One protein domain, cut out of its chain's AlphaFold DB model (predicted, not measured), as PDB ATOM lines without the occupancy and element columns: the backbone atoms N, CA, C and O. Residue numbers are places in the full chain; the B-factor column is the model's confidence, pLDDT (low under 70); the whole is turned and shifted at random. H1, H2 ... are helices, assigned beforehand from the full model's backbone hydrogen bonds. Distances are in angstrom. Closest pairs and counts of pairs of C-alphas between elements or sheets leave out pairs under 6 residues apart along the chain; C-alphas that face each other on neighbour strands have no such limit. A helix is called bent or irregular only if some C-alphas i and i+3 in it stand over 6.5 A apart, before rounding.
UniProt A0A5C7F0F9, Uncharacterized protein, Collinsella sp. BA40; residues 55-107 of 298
ATOM      1  N   ALA A  55      -3.759 -10.801 163.289       73.62
ATOM      2  CA  ALA A  55      -2.989  -9.833 162.509       73.62
ATOM      3  C   ALA A  55      -2.134 -10.510 161.424       73.62
ATOM      4  O   ALA A  55      -2.094 -10.035 160.291       73.62
ATOM      5  N   SER A  56      -1.495 -11.648 161.730       70.88
ATOM      6  CA  SER A  56      -0.743 -12.419 160.728       70.88
ATOM      7  C   SER A  56      -1.650 -13.043 159.661       70.88
ATOM      8  O   SER A  56      -1.303 -13.019 158.483       70.88
ATOM      9  N   ALA A  57      -2.844 -13.510 160.039       78.94
ATOM     10  CA  ALA A  57      -3.851 -14.025 159.118       78.94
ATOM     11  C   ALA A  57      -4.438 -12.912 158.231       78.94
ATOM     12  O   ALA A  57      -4.596 -13.116 157.033       78.94
ATOM     13  N   ALA A  58      -4.678 -11.712 158.767       71.50
ATOM     14  CA  ALA A  58      -5.116 -10.545 158.001       71.50
ATOM     15  C   ALA A  58      -4.026 -10.018 157.048       71.50
ATOM     16  O   ALA A  58      -4.326  -9.616 155.922       71.50
ATOM     17  N   ALA A  59      -2.751 -10.079 157.449       70.94
ATOM     18  CA  ALA A  59      -1.619  -9.775 156.573       70.94
ATOM     19  C   ALA A  59      -1.468 -10.828 155.455       70.94
ATOM     20  O   ALA A  59      -1.230 -10.474 154.298       70.94
ATOM     21  N   ALA A  60      -1.674 -12.112 155.766       74.38
ATOM     22  CA  ALA A  60      -1.709 -13.190 154.780       74.38
ATOM     23  C   ALA A  60      -2.913 -13.070 153.828       74.38
ATOM     24  O   ALA A  60      -2.741 -13.223 152.624       74.38
ATOM     25  N   ALA A  61      -4.098 -12.706 154.325       72.12
ATOM     26  CA  ALA A  61      -5.291 -12.454 153.515       72.12
ATOM     27  C   ALA A  61      -5.114 -11.235 152.595       72.12
ATOM     28  O   ALA A  61      -5.430 -11.307 151.410       72.12
ATOM     29  N   THR A  62      -4.511 -10.149 153.093       71.44
ATOM     30  CA  THR A  62      -4.088  -9.007 152.260       71.44
ATOM     31  C   THR A  62      -3.101  -9.453 151.179       71.44
ATOM     32  O   THR A  62      -3.217  -9.047 150.026       71.44
ATOM     33  N   SER A  63      -2.163 -10.342 151.519       63.69
ATOM     34  CA  SER A  63      -1.194 -10.894 150.564       63.69
ATOM     35  C   SER A  63      -1.851 -11.812 149.526       63.69
ATOM     36  O   SER A  63      -1.475 -11.761 148.360       63.69
ATOM     37  N   MET A  64      -2.866 -12.598 149.906       66.38
ATOM     38  CA  MET A  64      -3.694 -13.386 148.984       66.38
ATOM     39  C   MET A  64      -4.539 -12.500 148.066       66.38
ATOM     40  O   MET A  64      -4.612 -12.778 146.875       66.38
ATOM     41  N   LEU A  65      -5.125 -11.409 148.569       64.06
ATOM     42  CA  LEU A  65      -5.856 -10.434 147.749       64.06
ATOM     43  C   LEU A  65      -4.941  -9.730 146.738       64.06
ATOM     44  O   LEU A  65      -5.323  -9.559 145.583       64.06
ATOM     45  N   LEU A  66      -3.711  -9.382 147.134       62.34
ATOM     46  CA  LEU A  66      -2.704  -8.869 146.202       62.34
ATOM     47  C   LEU A  66      -2.263  -9.942 145.195       62.34
ATOM     48  O   LEU A  66      -2.183  -9.643 144.008       62.34
ATOM     49  N   ALA A  67      -2.040 -11.188 145.624       57.12
ATOM     50  CA  ALA A  67      -1.674 -12.298 144.738       57.12
ATOM     51  C   ALA A  67      -2.788 -12.663 143.741       57.12
ATOM     52  O   ALA A  67      -2.495 -12.977 142.589       57.12
ATOM     53  N   SER A  68      -4.058 -12.544 144.144       60.00
ATOM     54  CA  SER A  68      -5.238 -12.736 143.287       60.00
ATOM     55  C   SER A  68      -5.255 -11.769 142.092       60.00
ATOM     56  O   SER A  68      -5.759 -12.096 141.020       60.00
ATOM     57  N   LYS A  69      -4.602 -10.604 142.222       57.69
ATOM     58  CA  LYS A  69      -4.421  -9.643 141.124       57.69
ATOM     59  C   LYS A  69      -3.365 -10.067 140.087       57.69
ATOM     60  O   LYS A  69      -3.290  -9.452 139.027       57.69
ATOM     61  N   ILE A  70      -2.593 -11.129 140.343       65.44
ATOM     62  CA  ILE A  70      -1.744 -11.821 139.357       65.44
ATOM     63  C   ILE A  70      -2.361 -13.200 139.065       65.44
ATOM     64  O   ILE A  70      -1.762 -14.252 139.311       65.44
ATOM     65  N   GLY A  71      -3.597 -13.182 138.557       65.38
ATOM     66  CA  GLY A  71      -4.359 -14.379 138.206       65.38
ATOM     67  C   GLY A  71      -3.559 -15.348 137.329       65.38
ATOM     68  O   GLY A  71      -2.871 -14.940 136.392       65.38
ATOM     69  N   ILE A  72      -3.649 -16.642 137.651       60.19
ATOM     70  CA  ILE A  72      -2.946 -17.769 137.011       60.19
ATOM     71  C   ILE A  72      -1.410 -17.713 137.165       60.19
ATOM     72  O   ILE A  72      -0.839 -18.575 137.833       60.19
ATOM     73  N   ALA A  73      -0.725 -16.704 136.620       60.84
ATOM     74  CA  ALA A  73       0.741 -16.628 136.613       60.84
ATOM     75  C   ALA A  73       1.354 -16.553 138.028       60.84
ATOM     76  O   ALA A  73       2.352 -17.221 138.312       60.84
ATOM     77  N   GLY A  74       0.729 -15.808 138.948       61.78
ATOM     78  CA  GLY A  74       1.155 -15.737 140.347       61.78
ATOM     79  C   GLY A  74       0.986 -17.067 141.088       61.78
ATOM     80  O   GLY A  74       1.794 -17.391 141.958       61.78
ATOM     81  N   SER A  75      -0.006 -17.875 140.696       69.00
ATOM     82  CA  SER A  75      -0.241 -19.210 141.259       69.00
ATOM     83  C   SER A  75       0.873 -20.189 140.878       69.00
ATOM     84  O   SER A  75       1.396 -20.884 141.744       69.00
ATOM     85  N   VAL A  76       1.327 -20.182 139.617       73.06
ATOM     86  CA  VAL A  76       2.438 -21.043 139.158       73.06
ATOM     87  C   VAL A  76       3.742 -20.716 139.898       73.06
ATOM     88  O   VAL A  76       4.431 -21.622 140.371       73.06
ATOM     89  N   ILE A  77       4.059 -19.428 140.074       73.19
ATOM     90  CA  ILE A  77       5.222 -18.992 140.865       73.19
ATOM     91  C   ILE A  77       5.052 -19.371 142.347       73.19
ATOM     92  O   ILE A  77       5.986 -19.894 142.959       73.19
ATOM     93  N   GLY A  78       3.859 -19.175 142.919       73.56
ATOM     94  CA  GLY A  78       3.546 -19.554 144.299       73.56
ATOM     95  C   GLY A  78       3.684 -21.058 144.556       73.56
ATOM     96  O   GLY A  78       4.270 -21.451 145.563       73.56
ATOM     97  N   ALA A  79       3.223 -21.894 143.622       78.75
ATOM     98  CA  ALA A  79       3.346 -23.349 143.663       78.75
ATOM     99  C   ALA A  79       4.805 -23.819 143.538       78.75
ATOM    100  O   ALA A  79       5.233 -24.723 144.257       78.75
ATOM    101  N   ALA A  80       5.608 -23.178 142.683       82.12
ATOM    102  CA  ALA A  80       7.039 -23.466 142.584       82.12
ATOM    103  C   ALA A  80       7.780 -23.131 143.895       82.12
ATOM    104  O   ALA A  80       8.584 -23.932 144.383       82.12
ATOM    105  N   VAL A  81       7.475 -21.982 144.509       85.06
ATOM    106  CA  VAL A  81       8.073 -21.563 145.788       85.06
ATOM    107  C   VAL A  81       7.611 -22.452 146.951       85.06
ATOM    108  O   VAL A  81       8.444 -22.872 147.755       85.06
ATOM    109  N   SER A  82       6.325 -22.802 147.042       79.00
ATOM    110  CA  SER A  82       5.812 -23.682 148.104       79.00
ATOM    111  C   SER A  82       6.317 -25.125 147.969       79.00
ATOM    112  O   SER A  82       6.618 -25.765 148.981       79.00
ATOM    113  N   SER A  83       6.524 -25.610 146.741       84.38
ATOM    114  CA  SER A  83       7.210 -26.877 146.464       84.38
ATOM    115  C   SER A  83       8.665 -26.843 146.949       84.38
ATOM    116  O   SER A  83       9.083 -27.713 147.715       84.38
ATOM    117  N   ALA A  84       9.421 -25.784 146.630       83.75
ATOM    118  CA  ALA A  84      10.790 -25.609 147.123       83.75
ATOM    119  C   ALA A  84      10.861 -25.555 148.665       83.75
ATOM    120  O   ALA A  84      11.705 -26.223 149.268       83.75
ATOM    121  N   VAL A  85       9.942 -24.834 149.318       87.94
ATOM    122  CA  VAL A  85       9.817 -24.805 150.789       87.94
ATOM    123  C   VAL A  85       9.503 -26.197 151.347       87.94
ATOM    124  O   VAL A  85      10.144 -26.622 152.308       87.94
ATOM    125  N   THR A  86       8.593 -26.947 150.722       86.88
ATOM    126  CA  THR A  86       8.238 -28.322 151.120       86.88
ATOM    127  C   THR A  86       9.419 -29.286 150.980       86.88
ATOM    128  O   THR A  86       9.648 -30.118 151.863       86.88
ATOM    129  N   ILE A  87      10.234 -29.147 149.930       88.94
ATOM    130  CA  ILE A  87      11.467 -29.925 149.737       88.94
ATOM    131  C   ILE A  87      12.489 -29.597 150.833       88.94
ATOM    132  O   ILE A  87      13.023 -30.513 151.464       88.94
ATOM    133  N   VAL A  88      12.734 -28.313 151.118       85.69
ATOM    134  CA  VAL A  88      13.662 -27.876 152.178       85.69
ATOM    135  C   VAL A  88      13.189 -28.343 153.558       85.69
ATOM    136  O   VAL A  88      13.986 -28.882 154.328       85.69
ATOM    137  N   ALA A  89      11.892 -28.223 153.855       79.50
ATOM    138  CA  ALA A  89      11.288 -28.721 155.088       79.50
ATOM    139  C   ALA A  89      11.418 -30.248 155.205       79.50
ATOM    140  O   ALA A  89      11.827 -30.747 156.251       79.50
ATOM    141  N   THR A  90      11.173 -30.994 154.123       85.38
ATOM    142  CA  THR A  90      11.321 -32.459 154.079       85.38
ATOM    143  C   THR A  90      12.772 -32.890 154.292       85.38
ATOM    144  O   THR A  90      13.032 -33.828 155.049       85.38
ATOM    145  N   GLN A  91      13.739 -32.204 153.677       82.94
ATOM    146  CA  GLN A  91      15.161 -32.467 153.902       82.94
ATOM    147  C   GLN A  91      15.573 -32.142 155.341       82.94
ATOM    148  O   GLN A  91      16.288 -32.933 155.958       82.94
ATOM    149  N   LEU A  92      15.108 -31.024 155.905       80.06
ATOM    150  CA  LEU A  92      15.396 -30.646 157.289       80.06
ATOM    151  C   LEU A  92      14.759 -31.625 158.287       80.06
ATOM    152  O   LEU A  92      15.436 -32.047 159.221       80.06
ATOM    153  N   TYR A  93      13.519 -32.054 158.048       79.44
ATOM    154  CA  TYR A  93      12.811 -33.073 158.824       79.44
ATOM    155  C   TYR A  93      13.537 -34.420 158.773       79.44
ATOM    156  O   TYR A  93      13.875 -34.969 159.820       79.44
ATOM    157  N   ARG A  94      13.893 -34.918 157.579       80.69
ATOM    158  CA  ARG A  94      14.688 -36.151 157.426       80.69
ATOM    159  C   ARG A  94      16.061 -36.023 158.091       80.69
ATOM    160  O   ARG A  94      16.484 -36.947 158.771       80.69
ATOM    161  N   ARG A  95      16.738 -34.875 157.988       77.88
ATOM    162  CA  ARG A  95      18.047 -34.622 158.623       77.88
ATOM    163  C   ARG A  95      17.949 -34.528 160.149       77.88
ATOM    164  O   ARG A  95      18.834 -35.035 160.838       77.88
ATOM    165  N   ALA A  96      16.877 -33.938 160.677       73.81
ATOM    166  CA  ALA A  96      16.563 -33.903 162.103       73.81
ATOM    167  C   ALA A  96      16.202 -35.300 162.629       73.81
ATOM    168  O   ALA A  96      16.742 -35.705 163.655       73.81
ATOM    169  N   LEU A  97      15.395 -36.074 161.893       76.88
ATOM    170  CA  LEU A  97      15.107 -37.477 162.192       76.88
ATOM    171  C   LEU A  97      16.363 -38.348 162.136       76.88
ATOM    172  O   LEU A  97      16.573 -39.125 163.052       76.88
ATOM    173  N   THR A  98      17.245 -38.216 161.144       71.00
ATOM    174  CA  THR A  98      18.493 -39.001 161.082       71.00
ATOM    175  C   THR A  98      19.473 -38.603 162.193       71.00
ATOM    176  O   THR A  98      20.131 -39.465 162.775       71.00
ATOM    177  N   ALA A  99      19.569 -37.316 162.544       64.25
ATOM    178  CA  ALA A  99      20.379 -36.863 163.678       64.25
ATOM    179  C   ALA A  99      19.778 -37.281 165.036       64.25
ATOM    180  O   ALA A  99      20.519 -37.638 165.954       64.25
ATOM    181  N   GLY A 100      18.448 -37.276 165.151       59.50
ATOM    182  CA  GLY A 100      17.686 -37.768 166.297       59.50
ATOM    183  C   GLY A 100      17.810 -39.279 166.450       59.50
ATOM    184  O   GLY A 100      18.165 -39.747 167.523       59.50
ATOM    185  N   ALA A 101      17.660 -40.033 165.363       60.06
ATOM    186  CA  ALA A 101      17.892 -41.469 165.293       60.06
ATOM    187  C   ALA A 101      19.339 -41.820 165.642       60.06
ATOM    188  O   ALA A 101      19.546 -42.770 166.377       60.06
ATOM    189  N   ARG A 102      20.351 -41.037 165.240       56.94
ATOM    190  CA  ARG A 102      21.733 -41.243 165.722       56.94
ATOM    191  C   ARG A 102      21.881 -40.973 167.224       56.94
ATOM    192  O   ARG A 102      22.574 -41.729 167.894       56.94
ATOM    193  N   LYS A 103      21.204 -39.959 167.774       51.88
ATOM    194  CA  LYS A 103      21.173 -39.680 169.227       51.88
ATOM    195  C   LYS A 103      20.408 -40.741 170.030       51.88
ATOM    196  O   LYS A 103      20.812 -41.057 171.146       51.88
ATOM    197  N   LEU A 104      19.350 -41.310 169.461       53.56
ATOM    198  CA  LEU A 104      18.587 -42.411 170.041       53.56
ATOM    199  C   LEU A 104      19.323 -43.744 169.876       53.56
ATOM    200  O   LEU A 104      19.380 -44.496 170.833       53.56
ATOM    201  N   HIS A 105      20.004 -44.011 168.759       51.66
ATOM    202  CA  HIS A 105      20.882 -45.176 168.605       51.66
ATOM    203  C   HIS A 105      22.143 -45.087 169.479       51.66
ATOM    204  O   HIS A 105      22.611 -46.124 169.921       51.66
ATOM    205  N   THR A 106      22.647 -43.915 169.879       48.56
ATOM    206  CA  THR A 106      23.656 -43.875 170.966       48.56
ATOM    207  C   THR A 106      23.110 -44.289 172.343       48.56
ATOM    208  O   THR A 106      23.894 -44.462 173.270       48.56
ATOM    209  N   VAL A 107      21.792 -44.474 172.481       50.00
ATOM    210  CA  VAL A 107      21.115 -45.020 173.675       50.00
ATOM    211  C   VAL A 107      20.515 -46.415 173.406       50.00
ATOM    212  O   VAL A 107      20.397 -47.216 174.323       50.00
TER     213      VAL A 107
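AT A GLANCE: This is residues 55 to 107 of the 298 residues of an uncharacterized protein of Collinsella sp. BA40 (UniProt A0A5C7F0F9). Two helices meet near their ends as a lopsided V: the short H1 makes one arm, the much longer H2 makes the other, and residues 69 to 72 turn the corner between them. The arms spread away from that corner, nothing fills the space between them, and H2 makes most of the length. The printed part has 53 residues with two named helices, H1 then H2, and no named strand; the class is all helix. The whole is extended, with a radius of gyration of the C-alphas of 17.7 A and spans of 54 by 26 by 6 A.

HOW THE PARTS SIT: H1, residues 55 to 68, and H2, residues 73 to 107, touch only at the corner by their link, and only just, with 3 pairs of C-alphas within 8 A. The closest C-alphas of the two are those of Ala 67 and Gly 74, 6.3 A apart. H1 touches H2 with residues 67 to 68 alone, and H2 touches H1 with residues 74 to 75 alone. They run opposite ways at a steep tilt of 44 degrees, with their centres 24.9 A apart. Residues 55 to 65 of H1 and residues 79 to 107 of H2 stand free. In H1 every O i to N i+4 pair is within hydrogen-bond range; in H2 30 of 31 are.

IN THESE COORDINATES: H1 begins at C-alpha 55, (-2.989, -9.833, 162.509), and measures 19.6 A from first to last C-alpha. H2 begins at C-alpha 73, (0.741, -16.628, 136.613), and measures 50.9 A to C-alpha 107, (21.115, -45.020, 173.675). Neither helix is bent.

THE WHOLE: The two C-alphas farthest apart are those of Lys 69 and Val 107, at 54.4 A. The printed part has no cut, and the link from H1 to H2 is tight, with 4 residues. The mean pLDDT of the printed part is 70.6; residues 63 to 75 and 99 to 107 are under 70, where the model's confidence is low.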